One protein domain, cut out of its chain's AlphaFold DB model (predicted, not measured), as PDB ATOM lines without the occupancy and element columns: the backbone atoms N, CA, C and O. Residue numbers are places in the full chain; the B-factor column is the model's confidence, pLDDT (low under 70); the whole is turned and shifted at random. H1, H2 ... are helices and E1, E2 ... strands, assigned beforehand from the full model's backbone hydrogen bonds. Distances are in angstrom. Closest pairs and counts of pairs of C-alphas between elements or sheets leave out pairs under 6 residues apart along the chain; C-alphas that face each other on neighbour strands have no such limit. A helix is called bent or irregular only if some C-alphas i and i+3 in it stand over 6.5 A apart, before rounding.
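What this domain is: This is residues 23 to 132 of the 133 residues of an uncharacterized protein of Aeromonas media (UniProt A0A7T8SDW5). A row of strands, most of them bent sharply in a V, lies side by side and makes a long trough with two walls; its E1 end is joined through the pairs of six strands into a ring, and E7, E8 and E9 carry the trough on to the other end. H1 follows at the E1 end, where residues 38 to 44 stick out. The printed part has 110 residues with nine named strands and one named helix, in the order E1, H1, then E2 to E9; neighbour strands are antiparallel and the class is mostly strand. It is only just compact, close to loose, with a radius of gyration of the C-alphas of 15.7 A and spans of 54 by 26 by 23 A.

Where its parts are: Find C-alpha 23 at (3.062, 26.441, -1.003); E1 runs from there to residue 31, 19.0 A, and bends by 96 degrees at residue 26. H1, residues 39 to 51, is 19.1 A long and irregular: C-alphas 40 and 43 are 8.4 A apart, and its line is a rough one. E2, residues 53 to 55, runs on into E3, residues 58 to 62, at 97 degrees. Next come E4, residues 65 to 69, and E5, residues 71 to 75. E6, residues 78 to 88, is 20.1 A long and bends by 104 degrees at residue 83; E7, residues 91 to 101, is 21.3 A and bends by 105 degrees at 96. E8, residues 106 to 115, is 19.5 A and bends by 103 degrees at 110. E9, residues 121 to 131, is 21.4 A, bends by 101 degrees at 126 and ends at C-alpha 131, (-1.541, 31.401, -17.431).

How they stand to each other: Start at E1 and go round the closed barrel: E1, E2, E5, E6, E4, E3 and back to E1. E1 pairs with E3 through N 24 and O 59, 2.8 A, and with E2 through N 29 and O 54, 2.8 A. Then look at N 55 and O 72, 2.7 A, for E2 and E5; N 80 and O 73, 2.8 A, for the hairpin E5 and E6; N 68 and O 85, 2.8 A, for E4 and E6; and N 60 and O 67, 2.8 A, for the hairpin E3 and E4. E5 and E4 lie on one side of E6, E7 on the other side. E5 to E9 form a meander, each strand the antiparallel neighbour of the one before: see N 81 and O 98, 2.8 A, N 99 and O 108, 2.7 A, and N 125 and O 112, 2.8 A. H1 is on the barrel, outside it and over none of its strands, at a height of 11.1 A; its closest C-alpha pair with E5 is Ala 51 and Tyr 74, 4.9 A. In H1, 7 of 9 O i to N i+4 pairs are within hydrogen-bond range.

The domain as a whole: The C-alphas farthest apart are those of Ser 38 and Glu 120, 54.1 A. The printed part has no cut and no long link. The mean pLDDT of the printed part is 86.5, but look at residues 32 to 51, which are under 70.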
ATOM      1  N   LEU A  23       2.349  25.325  -1.611       94.38
ATOM      2  CA  LEU A  23       3.062  26.441  -1.003       94.38
ATOM      3  C   LEU A  23       3.789  25.950   0.248       94.38
ATOM      4  O   LEU A  23       3.191  25.322   1.119       94.38
ATOM      5  N   THR A  24       5.081  26.233   0.349       93.38
ATOM      6  CA  THR A  24       5.918  25.881   1.502       93.38
ATOM      7  C   THR A  24       6.727  27.081   1.947       93.38
ATOM      8  O   THR A  24       7.395  27.683   1.113       93.38
ATOM      9  N   THR A  25       6.724  27.415   3.236       89.81
ATOM     10  CA  THR A  25       7.552  28.505   3.777       89.81
ATOM     11  C   THR A  25       8.225  28.074   5.068       89.81
ATOM     12  O   THR A  25       7.597  27.429   5.907       89.81
ATOM     13  N   HIS A  26       9.476  28.484   5.255       79.75
ATOM     14  CA  HIS A  26      10.255  28.124   6.444       79.75
ATOM     15  C   HIS A  26       9.735  28.814   7.705       79.75
ATOM     16  O   HIS A  26       9.713  28.226   8.781       79.75
ATOM     17  N   GLU A  27       9.280  30.056   7.566       84.88
ATOM     18  CA  GLU A  27       8.774  30.873   8.662       84.88
ATOM     19  C   GLU A  27       7.543  31.648   8.201       84.88
ATOM     20  O   GLU A  27       7.481  32.130   7.065       84.88
ATOM     21  N   TYR A  28       6.580  31.798   9.105       82.94
ATOM     22  CA  TYR A  28       5.454  32.696   8.913       82.94
ATOM     23  C   TYR A  28       5.058  33.392  10.215       82.94
ATOM     24  O   TYR A  28       5.242  32.879  11.322       82.94
ATOM     25  N   LEU A  29       4.496  34.586  10.064       81.94
ATOM     26  CA  LEU A  29       3.881  35.345  11.141       81.94
ATOM     27  C   LEU A  29       2.374  35.301  10.934       81.94
ATOM     28  O   LEU A  29       1.895  35.572   9.834       81.94
ATOM     29  N   GLN A  30       1.635  34.986  11.991       78.25
ATOM     30  CA  GLN A  30       0.179  35.019  11.961       78.25
ATOM     31  C   GLN A  30      -0.338  36.027  12.978       78.25
ATOM     32  O   GLN A  30       0.030  36.001  14.159       78.25
ATOM     33  N   ARG A  31      -1.223  36.915  12.523       70.44
ATOM     34  CA  ARG A  31      -1.964  37.817  13.404       70.44
ATOM     35  C   ARG A  31      -3.375  37.283  13.603       70.44
ATOM     36  O   ARG A  31      -4.269  37.583  12.822       70.44
ATOM     37  N   MET A  32      -3.586  36.527  14.677       63.59
ATOM     38  CA  MET A  32      -4.929  36.055  15.004       63.59
ATOM     39  C   MET A  32      -5.862  37.249  15.290       63.59
ATOM     40  O   MET A  32      -5.492  38.123  16.091       63.59
ATOM     41  N   PRO A  33      -7.054  37.307  14.671       59.53
ATOM     42  CA  PRO A  33      -8.075  38.271  15.053       59.53
ATOM     43  C   PRO A  33      -8.508  38.007  16.502       59.53
ATOM     44  O   PRO A  33      -8.612  36.863  16.943       59.53
ATOM     45  N   SER A  34      -8.740  39.067  17.275       53.31
ATOM     46  CA  SER A  34      -9.244  38.944  18.644       53.31
ATOM     47  C   SER A  34     -10.736  38.605  18.610       53.31
ATOM     48  O   SER A  34     -11.553  39.484  18.356       53.31
ATOM     49  N   GLY A  35     -11.096  37.341  18.845       55.59
ATOM     50  CA  GLY A  35     -12.492  36.898  18.930       55.59
ATOM     51  C   GLY A  35     -12.632  35.375  18.874       55.59
ATOM     52  O   GLY A  35     -11.816  34.700  18.252       55.59
ATOM     53  N   ARG A  36     -13.654  34.812  19.536       52.38
ATOM     54  CA  ARG A  36     -13.991  33.383  19.408       52.38
ATOM     55  C   ARG A  36     -14.691  33.154  18.065       52.38
ATOM     56  O   ARG A  36     -15.729  33.775  17.841       52.38
ATOM     57  N   PRO A  37     -14.180  32.278  17.188       54.00
ATOM     58  CA  PRO A  37     -14.859  31.989  15.935       54.00
ATOM     59  C   PRO A  37     -16.185  31.263  16.162       54.00
ATOM     60  O   PRO A  37     -16.247  30.331  16.962       54.00
ATOM     61  N   SER A  38     -17.235  31.640  15.431       51.31
ATOM     62  CA  SER A  38     -18.470  30.852  15.385       51.31
ATOM     63  C   SER A  38     -18.293  29.617  14.481       51.31
ATOM     64  O   SER A  38     -17.527  29.653  13.514       51.31
ATOM     65  N   LEU A  39     -18.982  28.508  14.771       51.00
ATOM     66  CA  LEU A  39     -18.889  27.260  13.987       51.00
ATOM     67  C   LEU A  39     -19.395  27.411  12.538       51.00
ATOM     68  O   LEU A  39     -18.928  26.707  11.648       51.00
ATOM     69  N   SER A  40     -20.270  28.384  12.277       51.34
ATOM     70  CA  SER A  40     -20.837  28.714  10.956       51.34
ATOM     71  C   SER A  40     -19.814  29.278   9.957       51.34
ATOM     72  O   SER A  40     -20.143  29.542   8.805       51.34
ATOM     73  N   SER A  41     -18.575  29.499  10.398       53.62
ATOM     74  CA  SER A  41     -17.569  30.310   9.710       53.62
ATOM     75  C   SER A  41     -16.256  29.567   9.446       53.62
ATOM     76  O   SER A  41     -15.238  30.218   9.296       53.62
ATOM     77  N   LEU A  42     -16.217  28.230   9.359       53.31
ATOM     78  CA  LEU A  42     -14.957  27.503   9.081       53.31
ATOM     79  C   LEU A  42     -14.282  27.923   7.757       53.31
ATOM     80  O   LEU A  42     -13.060  28.059   7.709       53.31
ATOM     81  N   PHE A  43     -15.060  28.211   6.709       54.44
ATOM     82  CA  PHE A  43     -14.531  28.777   5.460       54.44
ATOM     83  C   PHE A  43     -14.028  30.215   5.650       54.44
ATOM     84  O   PHE A  43     -12.910  30.532   5.253       54.44
ATOM     85  N   ALA A  44     -14.806  31.059   6.335       55.50
ATOM     86  CA  ALA A  44     -14.399  32.424   6.670       55.50
ATOM     87  C   ALA A  44     -13.160  32.450   7.584       55.50
ATOM     88  O   ALA A  44     -12.307  33.310   7.437       55.50
ATOM     89  N   LEU A  45     -13.006  31.472   8.474       59.22
ATOM     90  CA  LEU A  45     -11.837  31.284   9.323       59.22
ATOM     91  C   LEU A  45     -10.602  30.962   8.503       59.22
ATOM     92  O   LEU A  45      -9.558  31.544   8.765       59.22
ATOM     93  N   ARG A  46     -10.706  30.061   7.522       64.56
ATOM     94  CA  ARG A  46      -9.576  29.713   6.653       64.56
ATOM     95  C   ARG A  46      -9.121  30.921   5.833       64.56
ATOM     96  O   ARG A  46      -7.924  31.187   5.774       64.56
ATOM     97  N   GLU A  47     -10.059  31.680   5.275       63.84
ATOM     98  CA  GLU A  47      -9.762  32.914   4.536       63.84
ATOM     99  C   GLU A  47      -9.172  34.005   5.444       63.84
ATOM    100  O   GLU A  47      -8.122  34.568   5.139       63.84
ATOM    101  N   MET A  48      -9.759  34.237   6.622       60.75
ATOM    102  CA  MET A  48      -9.223  35.178   7.616       60.75
ATOM    103  C   MET A  48      -7.840  34.758   8.123       60.75
ATOM    104  O   MET A  48      -6.973  35.603   8.341       60.75
ATOM    105  N   GLN A  49      -7.607  33.454   8.296       66.56
ATOM    106  CA  GLN A  49      -6.304  32.921   8.668       66.56
ATOM    107  C   GLN A  49      -5.286  33.201   7.569       66.56
ATOM    108  O   GLN A  49      -4.233  33.734   7.902       66.56
ATOM    109  N   ARG A  50      -5.597  32.929   6.294       67.06
ATOM    110  CA  ARG A  50      -4.694  33.188   5.159       67.06
ATOM    111  C   ARG A  50      -4.371  34.669   5.000       67.06
ATOM    112  O   ARG A  50      -3.196  35.012   4.927       67.06
ATOM    113  N   ALA A  51      -5.373  35.544   5.056       64.81
ATOM    114  CA  ALA A  51      -5.183  36.996   4.997       64.81
ATOM    115  C   ALA A  51      -4.303  37.538   6.143       64.81
ATOM    116  O   ALA A  51      -3.670  38.581   6.015       64.81
ATOM    117  N   SER A  52      -4.235  36.823   7.270       71.69
ATOM    118  CA  SER A  52      -3.387  37.187   8.409       71.69
ATOM    119  C   SER A  52      -1.947  36.660   8.339       71.69
ATOM    120  O   SER A  52      -1.173  36.929   9.265       71.69
ATOM    121  N   LEU A  53      -1.592  35.900   7.293       81.69
ATOM    122  CA  LEU A  53      -0.266  35.309   7.126       81.69
ATOM    123  C   LEU A  53       0.696  36.288   6.461       81.69
ATOM    124  O   LEU A  53       0.471  36.757   5.346       81.69
ATOM    125  N   GLN A  54       1.827  36.505   7.118       89.12
ATOM    126  CA  GLN A  54       3.028  37.023   6.482       89.12
ATOM    127  C   GLN A  54       4.028  35.884   6.364       89.12
ATOM    128  O   GLN A  54       4.609  35.432   7.351       89.12
ATOM    129  N   LEU A  55       4.201  35.415   5.144       89.94
ATOM    130  CA  LEU A  55       5.136  34.377   4.764       89.94
ATOM    131  C   LEU A  55       6.530  34.991   4.616       89.94
ATOM    132  O   LEU A  55       6.680  36.088   4.073       89.94
ATOM    133  N   LYS A  56       7.552  34.293   5.104       91.69
ATOM    134  CA  LYS A  56       8.957  34.621   4.840       91.69
ATOM    135  C   LYS A  56       9.431  33.854   3.607       91.69
ATOM    136  O   LYS A  56       8.657  33.663   2.674       91.69
ATOM    137  N   GLN A  57      10.680  33.405   3.610       94.19
ATOM    138  CA  GLN A  57      11.253  32.680   2.493       94.19
ATOM    139  C   GLN A  57      10.491  31.378   2.232       94.19
ATOM    140  O   GLN A  57      10.319  30.535   3.127       94.19
ATOM    141  N   GLY A  58      10.065  31.202   0.987       94.94
ATOM    142  CA  GLY A  58       9.254  30.068   0.596       94.94
ATOM    143  C   GLY A  58       9.312  29.739  -0.883       94.94
ATOM    144  O   GLY A  58       9.977  30.396  -1.685       94.94
ATOM    145  N   THR A  59       8.592  28.672  -1.204       97.00
ATOM    146  CA  THR A  59       8.445  28.127  -2.544       97.00
ATOM    147  C   THR A  59       6.966  27.896  -2.821       97.00
ATOM    148  O   THR A  59       6.281  27.258  -2.020       97.00
ATOM    149  N   LEU A  60       6.489  28.388  -3.957       96.94
ATOM    150  CA  LEU A  60       5.211  28.028  -4.557       96.94
ATOM    151  C   LEU A  60       5.500  27.142  -5.775       96.94
ATOM    152  O   LEU A  60       6.300  27.498  -6.631       96.94
ATOM    153  N   MET A  61       4.848  25.992  -5.851       96.38
ATOM    154  CA  MET A  61       4.911  25.070  -6.979       96.38
ATOM    155  C   MET A  61       3.523  24.961  -7.595       96.38
ATOM    156  O   MET A  61       2.566  24.636  -6.889       96.38
ATOM    157  N   VAL A  62       3.427  25.225  -8.892       93.88
ATOM    158  CA  VAL A  62       2.196  25.141  -9.679       93.88
ATOM    159  C   VAL A  62       2.561  24.432 -10.973       93.88
ATOM    160  O   VAL A  62       3.335  24.971 -11.761       93.88
ATOM    161  N   ASN A  63       2.049  23.218 -11.176       89.06
ATOM    162  CA  ASN A  63       2.451  22.357 -12.290       89.06
ATOM    163  C   ASN A  63       3.984  22.204 -12.378       89.06
ATOM    164  O   ASN A  63       4.615  21.744 -11.424       89.06
ATOM    165  N   ASP A  64       4.581  22.583 -13.503       88.56
ATOM    166  CA  ASP A  64       6.018  22.568 -13.786       88.56
ATOM    167  C   ASP A  64       6.735  23.880 -13.410       88.56
ATOM    168  O   ASP A  64       7.955  23.988 -13.549       88.56
ATOM    169  N   VAL A  65       5.999  24.864 -12.885       94.81
ATOM    170  CA  VAL A  65       6.531  26.164 -12.478       94.81
ATOM    171  C   VAL A  65       6.854  26.177 -10.990       94.81
ATOM    172  O   VAL A  65       6.019  25.879 -10.131       94.81
ATOM    173  N   ILE A  66       8.085  26.583 -10.675       97.06
ATOM    174  CA  ILE A  66       8.571  26.722  -9.302       97.06
ATOM    175  C   ILE A  66       8.916  28.184  -9.060       97.06
ATOM    176  O   ILE A  66       9.837  28.718  -9.663       97.06
ATOM    177  N   VAL A  67       8.211  28.820  -8.136       97.81
ATOM    178  CA  VAL A  67       8.448  30.193  -7.693       97.81
ATOM    179  C   VAL A  67       9.139  30.150  -6.337       97.81
ATOM    180  O   VAL A  67       8.570  29.652  -5.370       97.81
ATOM    181  N   ARG A  68      10.340  30.707  -6.237       97.56
ATOM    182  CA  ARG A  68      10.995  31.033  -4.966       97.56
ATOM    183  C   ARG A  68      10.740  32.495  -4.642       97.56
ATOM    184  O   ARG A  68      10.780  33.327  -5.542       97.56
ATOM    185  N   PHE A  69      10.495  32.805  -3.376       97.38
ATOM    186  CA  PHE A  69      10.239  34.171  -2.917       97.38
ATOM    187  C   PHE A  69      10.829  34.409  -1.525       97.38
ATOM    188  O   PHE A  69      10.970  33.473  -0.735       97.38
ATOM    189  N   GLU A  70      11.151  35.663  -1.207       95.88
ATOM    190  CA  GLU A  70      11.694  36.048   0.106       95.88
ATOM    191  C   GLU A  70      10.606  36.407   1.117       95.88
ATOM    192  O   GLU A  70      10.763  36.201   2.323       95.88
ATOM    193  N   HIS A  71       9.491  36.948   0.634       94.75
ATOM    194  CA  HIS A  71       8.340  37.277   1.457       94.75
ATOM    195  C   HIS A  71       7.044  37.139   0.668       94.75
ATOM    196  O   HIS A  71       7.002  37.405  -0.535       94.75
ATOM    197  N   GLY A  72       5.968  36.773   1.357       93.81
ATOM    198  CA  GLY A  72       4.647  36.684   0.755       93.81
ATOM    199  C   GLY A  72       3.515  36.981   1.725       93.81
ATOM    200  O   GLY A  72       3.690  36.954   2.940       93.81
ATOM    201  N   HIS A  73       2.349  37.308   1.196       92.38
ATOM    202  CA  HIS A  73       1.122  37.484   1.967       92.38
ATOM    203  C   HIS A  73      -0.082  37.288   1.053       92.38
ATOM    204  O   HIS A  73       0.029  37.404  -0.166       92.38
ATOM    205  N   TYR A  74      -1.236  37.000   1.642       89.62
ATOM    206  CA  TYR A  74      -2.484  36.959   0.891       89.62
ATOM    207  C   TYR A  74      -3.142  38.337   0.881       89.62
ATOM    208  O   TYR A  74      -3.272  38.972   1.927       89.62
ATOM    209  N   GLN A  75      -3.576  38.776  -0.295       87.12
ATOM    210  CA  GLN A  75      -4.346  39.998  -0.492       87.12
ATOM    211  C   GLN A  75      -5.446  39.722  -1.518       87.12
ATOM    212  O   GLN A  75      -5.154  39.256  -2.613       87.12
ATOM    213  N   ASP A  76      -6.703  39.988  -1.154       84.88
ATOM    214  CA  ASP A  76      -7.867  39.846  -2.045       84.88
ATOM    215  C   ASP A  76      -7.949  38.472  -2.749       84.88
ATOM    216  O   ASP A  76      -8.286  38.368  -3.924       84.88
ATOM    217  N   GLY A  77      -7.597  37.398  -2.030       84.06
ATOM    218  CA  GLY A  77      -7.586  36.021  -2.548       84.06
ATOM    219  C   GLY A  77      -6.358  35.651  -3.392       84.06
ATOM    220  O   GLY A  77      -6.173  34.476  -3.707       84.06
ATOM    221  N   MET A  78      -5.484  36.610  -3.703       91.44
ATOM    222  CA  MET A  78      -4.232  36.395  -4.428       91.44
ATOM    223  C   MET A  78      -3.060  36.211  -3.466       91.44
ATOM    224  O   MET A  78      -3.011  36.812  -2.389       91.44
ATOM    225  N   LEU A  79      -2.081  35.405  -3.873       94.62
ATOM    226  CA  LEU A  79      -0.804  35.304  -3.176       94.62
ATOM    227  C   LEU A  79       0.171  36.332  -3.756       94.62
ATOM    228  O   LEU A  79       0.635  36.206  -4.888       94.62
ATOM    229  N   MET A  80       0.494  37.337  -2.952       96.31
ATOM    230  CA  MET A  80       1.470  38.373  -3.262       96.31
ATOM    231  C   MET A  80       2.843  37.909  -2.790       96.31
ATOM    232  O   MET A  80       3.003  37.558  -1.623       96.31
ATOM    233  N   MET A  81       3.839  37.926  -3.667       97.25
ATOM    234  CA  MET A  81       5.209  37.488  -3.402       97.25
ATOM    235  C   MET A  81       6.188  38.580  -3.821       97.25
ATOM    236  O   MET A  81       5.941  39.300  -4.791       97.25
ATOM    237  N   GLY A  82       7.300  38.715  -3.103       97.12
ATOM    238  CA  GLY A  82       8.363  39.640  -3.481       97.12
ATOM    239  C   GLY A  82       9.744  39.013  -3.499       97.12
ATOM    240  O   GLY A  82       9.974  37.969  -2.878       97.12
ATOM    241  N   ASN A  83      10.620  39.664  -4.267       96.88
ATOM    242  CA  ASN A  83      11.958  39.204  -4.632       96.88
ATOM    243  C   ASN A  83      11.917  37.754  -5.118       96.88
ATOM    244  O   ASN A  83      12.357  36.821  -4.448       96.88
ATOM    245  N   THR A  84      11.284  37.573  -6.273       97.50
ATOM    246  CA  THR A  84      10.946  36.257  -6.803       97.50
ATOM    247  C   THR A  84      11.911  35.792  -7.884       97.50
ATOM    248  O   THR A  84      12.278  36.552  -8.783       97.50
ATOM    249  N   GLU A  85      12.274  34.512  -7.807       97.88
ATOM    250  CA  GLU A  85      12.927  33.756  -8.874       97.88
ATOM    251  C   GLU A  85      11.990  32.621  -9.280       97.88
ATOM    252  O   GLU A  85      11.645  31.760  -8.470       97.88
ATOM    253  N   VAL A  86      11.567  32.627 -10.536       97.12
ATOM    254  CA  VAL A  86      10.647  31.641 -11.096       97.12
ATOM    255  C   VAL A  86      11.395  30.768 -12.084       97.12
ATOM    256  O   VAL A  86      11.955  31.270 -13.053       97.12
ATOM    257  N   THR A  87      11.375  29.463 -11.864       97.06
ATOM    258  CA  THR A  87      11.811  28.467 -12.837       97.06
ATOM    259  C   THR A  87      10.634  28.128 -13.740       97.06
ATOM    260  O   THR A  87       9.592  27.680 -13.263       97.06
ATOM    261  N   LEU A  88      10.819  28.357 -15.037       94.00
ATOM    262  CA  LEU A  88       9.877  28.074 -16.115       94.00
ATOM    263  C   LEU A  88      10.493  27.010 -17.045       94.00
ATOM    264  O   LEU A  88      11.718  26.871 -17.062       94.00
ATOM    265  N   PRO A  89       9.702  26.302 -17.868       90.31
ATOM    266  CA  PRO A  89      10.234  25.342 -18.843       90.31
ATOM    267  C   PRO A  89      11.284  25.929 -19.794       90.31
ATOM    268  O   PRO A  89      12.252  25.263 -20.152       90.31
ATOM    269  N   GLU A  90      11.115  27.192 -20.185       89.06
ATOM    270  CA  GLU A  90      12.010  27.894 -21.107       89.06
ATOM    271  C   GLU A  90      13.205  28.597 -20.437       89.06
ATOM    272  O   GLU A  90      14.087  29.100 -21.136       89.06
ATOM    273  N   GLY A  91      13.254  28.673 -19.102       94.25
ATOM    274  CA  GLY A  91      14.314  29.401 -18.408       94.25
ATOM    275  C   GLY A  91      13.938  29.884 -17.012       94.25
ATOM    276  O   GLY A  91      13.278  29.197 -16.237       94.25
ATOM    277  N   ARG A  92      14.401  31.084 -16.663       96.56
ATOM    278  CA  ARG A  92      14.169  31.707 -15.358       96.56
ATOM    279  C   ARG A  92      13.584  33.093 -15.503       96.56
ATOM    280  O   ARG A  92      14.006  33.853 -16.364       96.56
ATOM    281  N   MET A  93      12.668  33.464 -14.626       97.00
ATOM    282  CA  MET A  93      12.116  34.808 -14.563       97.00
ATOM    283  C   MET A  93      12.397  35.422 -13.194       97.00
ATOM    284  O   MET A  93      12.140  34.805 -12.167       97.00
ATOM    285  N   LEU A  94      12.915  36.647 -13.187       97.75
ATOM    286  CA  LEU A  94      13.128  37.440 -11.979       97.75
ATOM    287  C   LEU A  94      12.094  38.560 -11.915       97.75
ATOM    288  O   LEU A  94      11.887  39.260 -12.911       97.75
ATOM    289  N   ALA A  95      11.481  38.753 -10.751       97.62
ATOM    290  CA  ALA A  95      10.559  39.857 -10.508       97.62
ATOM    291  C   ALA A  95      10.600  40.305  -9.042       97.62
ATOM    292  O   ALA A  95      10.483  39.481  -8.136       97.62
ATOM    293  N   ASP A  96      10.689  41.615  -8.809       97.06
ATOM    294  CA  ASP A  96      10.652  42.197  -7.455       97.06
ATOM    295  C   ASP A  96       9.288  41.977  -6.783       97.06
ATOM    296  O   ASP A  96       9.194  41.873  -5.562       97.06
ATOM    297  N   SER A  97       8.224  41.886  -7.585       96.31
ATOM    298  CA  SER A  97       6.872  41.567  -7.136       96.31
ATOM    299  C   SER A  97       6.182  40.657  -8.143       96.31
ATOM    300  O   SER A  97       6.179  40.936  -9.343       96.31
ATOM    301  N   LEU A  98       5.576  39.594  -7.627       97.75
ATOM    302  CA  LEU A  98       4.829  38.597  -8.376       97.75
ATOM    303  C   LEU A  98       3.518  38.312  -7.646       97.75
ATOM    304  O   LEU A  98       3.482  38.222  -6.420       97.75
ATOM    305  N   ARG A  99       2.442  38.157  -8.401       97.12
ATOM    306  CA  ARG A  99       1.116  37.813  -7.903       97.12
ATOM    307  C   ARG A  99       0.733  36.472  -8.493       97.12
ATOM    308  O   ARG A  99       0.951  36.245  -9.679       97.12
ATOM    309  N   PHE A 100       0.189  35.600  -7.663       96.94
ATOM    310  CA  PHE A 100      -0.406  34.352  -8.106       96.94
ATOM    311  C   PHE A 100      -1.900  34.368  -7.805       96.94
ATOM    312  O   PHE A 100      -2.297  34.526  -6.647       96.94
ATOM    313  N   ASP A 101      -2.708  34.195  -8.848       94.31
ATOM    314  CA  ASP A 101      -4.143  33.958  -8.744       94.31
ATOM    315  C   ASP A 101      -4.396  32.440  -8.674       94.31
ATOM    316  O   ASP A 101      -4.263  31.749  -9.691       94.31
ATOM    317  N   PRO A 102      -4.763  31.897  -7.495       89.56
ATOM    318  CA  PRO A 102      -4.997  30.467  -7.323       89.56
ATOM    319  C   PRO A 102      -6.310  29.979  -7.949       89.56
ATOM    320  O   PRO A 102      -6.501  28.774  -8.062       89.56
ATOM    321  N   VAL A 103      -7.234  30.870  -8.318       88.50
ATOM    322  CA  VAL A 103      -8.510  30.505  -8.953       88.50
ATOM    323  C   VAL A 103      -8.314  30.340 -10.453       88.50
ATOM    324  O   VAL A 103      -8.781  29.366 -11.040       88.50
ATOM    325  N   HIS A 104      -7.605  31.284 -11.075       90.81
ATOM    326  CA  HIS A 104      -7.384  31.290 -12.522       90.81
ATOM    327  C   HIS A 104      -6.053  30.664 -12.945       90.81
ATOM    328  O   HIS A 104      -5.836  30.479 -14.145       90.81
ATOM    329  N   HIS A 105      -5.193  30.312 -11.984       92.19
ATOM    330  CA  HIS A 105      -3.858  29.761 -12.211       92.19
ATOM    331  C   HIS A 105      -3.006  30.694 -13.071       92.19
ATOM    332  O   HIS A 105      -2.517  30.320 -14.133       92.19
ATOM    333  N   VAL A 106      -2.859  31.937 -12.622       95.75
ATOM    334  CA  VAL A 106      -2.148  32.985 -13.361       95.75
ATOM    335  C   VAL A 106      -1.025  33.558 -12.510       95.75
ATOM    336  O   VAL A 106      -1.210  33.804 -11.319       95.75
ATOM    337  N   LEU A 107       0.128  33.793 -13.138       96.44
ATOM    338  CA  LEU A 107       1.197  34.630 -12.607       96.44
ATOM    339  C   LEU A 107       1.187  36.006 -13.263       96.44
ATOM    340  O   LEU A 107       1.297  36.106 -14.483       96.44
ATOM    341  N   ASP A 108       1.161  37.045 -12.437       96.94
ATOM    342  CA  ASP A 108       1.237  38.438 -12.867       96.94
ATOM    343  C   ASP A 108       2.406  39.154 -12.197       96.94
ATOM    344  O   ASP A 108       2.564  39.109 -10.976       96.94
ATOM    345  N   ALA A 109       3.213  39.870 -12.974       96.94
ATOM    346  CA  ALA A 109       4.280  40.714 -12.447       96.94
ATOM    347  C   ALA A 109       4.290  42.077 -13.153       96.94
ATOM    348  O   ALA A 109       4.415  42.124 -14.377       96.94
ATOM    349  N   PRO A 110       4.255  43.206 -12.416       95.25
ATOM    350  CA  PRO A 110       4.356  44.537 -13.024       95.25
ATOM    351  C   PRO A 110       5.640  44.714 -13.842       95.25
ATOM    352  O   PRO A 110       5.678  45.433 -14.841       95.25
ATOM    353  N   ARG A 111       6.722  44.062 -13.405       96.75
ATOM    354  CA  ARG A 111       7.988  43.985 -14.127       96.75
ATOM    355  C   ARG A 111       8.573  42.600 -13.968       96.75
ATOM    356  O   ARG A 111       8.639  42.088 -12.855       96.75
ATOM    357  N   ALA A 112       9.049  42.047 -15.071       97.06
ATOM    358  CA  ALA A 112       9.737  40.770 -15.070       97.06
ATOM    359  C   ALA A 112      10.921  40.801 -16.032       97.06
ATOM    360  O   ALA A 112      10.868  41.426 -17.095       97.06
ATOM    361  N   ARG A 113      11.991  40.099 -15.672       97.56
ATOM    362  CA  ARG A 113      13.117  39.822 -16.563       97.56
ATOM    363  C   ARG A 113      13.184  38.329 -16.807       97.56
ATOM    364  O   ARG A 113      13.353  37.574 -15.857       97.56
ATOM    365  N   LEU A 114      13.079  37.927 -18.067       96.56
ATOM    366  CA  LEU A 114      13.235  36.541 -18.481       96.56
ATOM    367  C   LEU A 114      14.686  36.296 -18.883       96.56
ATOM    368  O   LEU A 114      15.287  37.081 -19.620       96.56
ATOM    369  N   LEU A 115      15.231  35.203 -18.380       97.19
ATOM    370  CA  LEU A 115      16.591  34.747 -18.564       97.19
ATOM    371  C   LEU A 115      16.561  33.317 -19.096       97.19
ATOM    372  O   LEU A 115      15.718  32.518 -18.689       97.19
ATOM    373  N   SER A 116      17.514  32.959 -19.945       95.19
ATOM    374  CA  SER A 116      17.781  31.560 -20.253       95.19
ATOM    375  C   SER A 116      18.369  30.861 -19.021       95.19
ATOM    376  O   SER A 116      18.787  31.496 -18.042       95.19
ATOM    377  N   PHE A 117      18.474  29.532 -19.062       92.06
ATOM    378  CA  PHE A 117      19.178  28.798 -18.007       92.06
ATOM    379  C   PHE A 117      20.660  29.196 -17.897       92.06
ATOM    380  O   PHE A 117      21.186  29.235 -16.785       92.06
ATOM    381  N   SER A 118      21.302  29.582 -19.007       92.44
ATOM    382  CA  SER A 118      22.675  30.111 -19.029       92.44
ATOM    383  C   SER A 118      22.794  31.548 -18.498       92.44
ATOM    384  O   SER A 118      23.907  32.014 -18.271       92.44
ATOM    385  N   GLY A 119      21.676  32.237 -18.238       90.81
ATOM    386  CA  GLY A 119      21.648  33.593 -17.677       90.81
ATOM    387  C   GLY A 119      21.608  34.717 -18.715       90.81
ATOM    388  O   GLY A 119      21.669  35.887 -18.343       90.81
ATOM    389  N   GLU A 120      21.472  34.388 -19.998       94.88
ATOM    390  CA  GLU A 120      21.275  35.381 -21.056       94.88
ATOM    391  C   GLU A 120      19.897  36.021 -20.918       94.88
ATOM    392  O   GLU A 120      18.910  35.339 -20.646       94.88
ATOM    393  N   VAL A 121      19.808  37.336 -21.117       95.44
ATOM    394  CA  VAL A 121      18.524  38.038 -21.054       95.44
ATOM    395  C   VAL A 121      17.712  37.721 -22.307       95.44
ATOM    396  O   VAL A 121      18.050  38.177 -23.394       95.44
ATOM    397  N   LEU A 122      16.618  36.981 -22.132       93.50
ATOM    398  CA  LEU A 122      15.667  36.651 -23.196       93.50
ATOM    399  C   LEU A 122      14.622  37.752 -23.394       93.50
ATOM    400  O   LEU A 122      14.102  37.927 -24.491       93.50
ATOM    401  N   GLY A 123      14.301  38.499 -22.335       93.94
ATOM    402  CA  GLY A 123      13.323  39.576 -22.425       93.94
ATOM    403  C   GLY A 123      13.151  40.375 -21.141       93.94
ATOM    404  O   GLY A 123      13.519  39.945 -20.046       93.94
ATOM    405  N   GLN A 124      12.564  41.560 -21.287       96.44
ATOM    406  CA  GLN A 124      12.122  42.406 -20.183       96.44
ATOM    407  C   GLN A 124      10.684  42.830 -20.444       96.44
ATOM    408  O   GLN A 124      10.369  43.345 -21.514       96.44
ATOM    409  N   TYR A 125       9.829  42.626 -19.453       95.25
ATOM    410  CA  TYR A 125       8.395  42.829 -19.570       95.25
ATOM    411  C   TYR A 125       7.947  43.918 -18.606       95.25
ATOM    412  O   TYR A 125       8.414  43.999 -17.466       95.25
ATOM    413  N   ARG A 126       7.031  44.753 -19.090       92.12
ATOM    414  CA  ARG A 126       6.196  45.642 -18.287       92.12
ATOM    415  C   ARG A 126       4.804  45.028 -18.371       92.12
ATOM    416  O   ARG A 126       4.327  44.844 -19.485       92.12
ATOM    417  N   ASP A 127       4.256  44.622 -17.235       93.56
ATOM    418  CA  ASP A 127       3.005  43.858 -17.123       93.56
ATOM    419  C   ASP A 127       3.095  42.447 -17.726       93.56
ATOM    420  O   ASP A 127       2.468  42.098 -18.724       93.56
ATOM    421  N   TYR A 128       3.925  41.616 -17.100       95.25
ATOM    422  CA  TYR A 128       3.999  40.196 -17.407       95.25
ATOM    423  C   TYR A 128       2.755  39.471 -16.894       95.25
ATOM    424  O   TYR A 128       2.399  39.622 -15.727       95.25
ATOM    425  N   HIS A 129       2.161  38.646 -17.753       95.81
ATOM    426  CA  HIS A 129       0.993  37.822 -17.463       95.81
ATOM    427  C   HIS A 129       1.215  36.423 -18.039       95.81
ATOM    428  O   HIS A 129       1.472  36.279 -19.238       95.81
ATOM    429  N   ARG A 130       1.113  35.386 -17.204       93.94
ATOM    430  CA  ARG A 130       1.264  33.987 -17.623       93.94
ATOM    431  C   ARG A 130       0.195  33.088 -17.002       93.94
ATOM    432  O   ARG A 130       0.269  32.800 -15.808       93.94
ATOM    433  N   PRO A 131      -0.725  32.547 -17.812       94.62
ATOM    434  CA  PRO A 131      -1.541  31.401 -17.431       94.62
ATOM    435  C   PRO A 131      -0.684  30.139 -17.239       94.62
ATOM    436  O   PRO A 131       0.216  29.873 -18.033       94.62
ATOM    437  N   LEU A 132      -0.987  29.352 -16.211       89.81
ATOM    438  CA  LEU A 132      -0.260  28.145 -15.801       89.81
ATOM    439  C   LEU A 132      -1.066  26.858 -16.038       89.81
ATOM    440  O   LEU A 132      -0.978  25.934 -15.237       89.81
TER     441      LEU A 132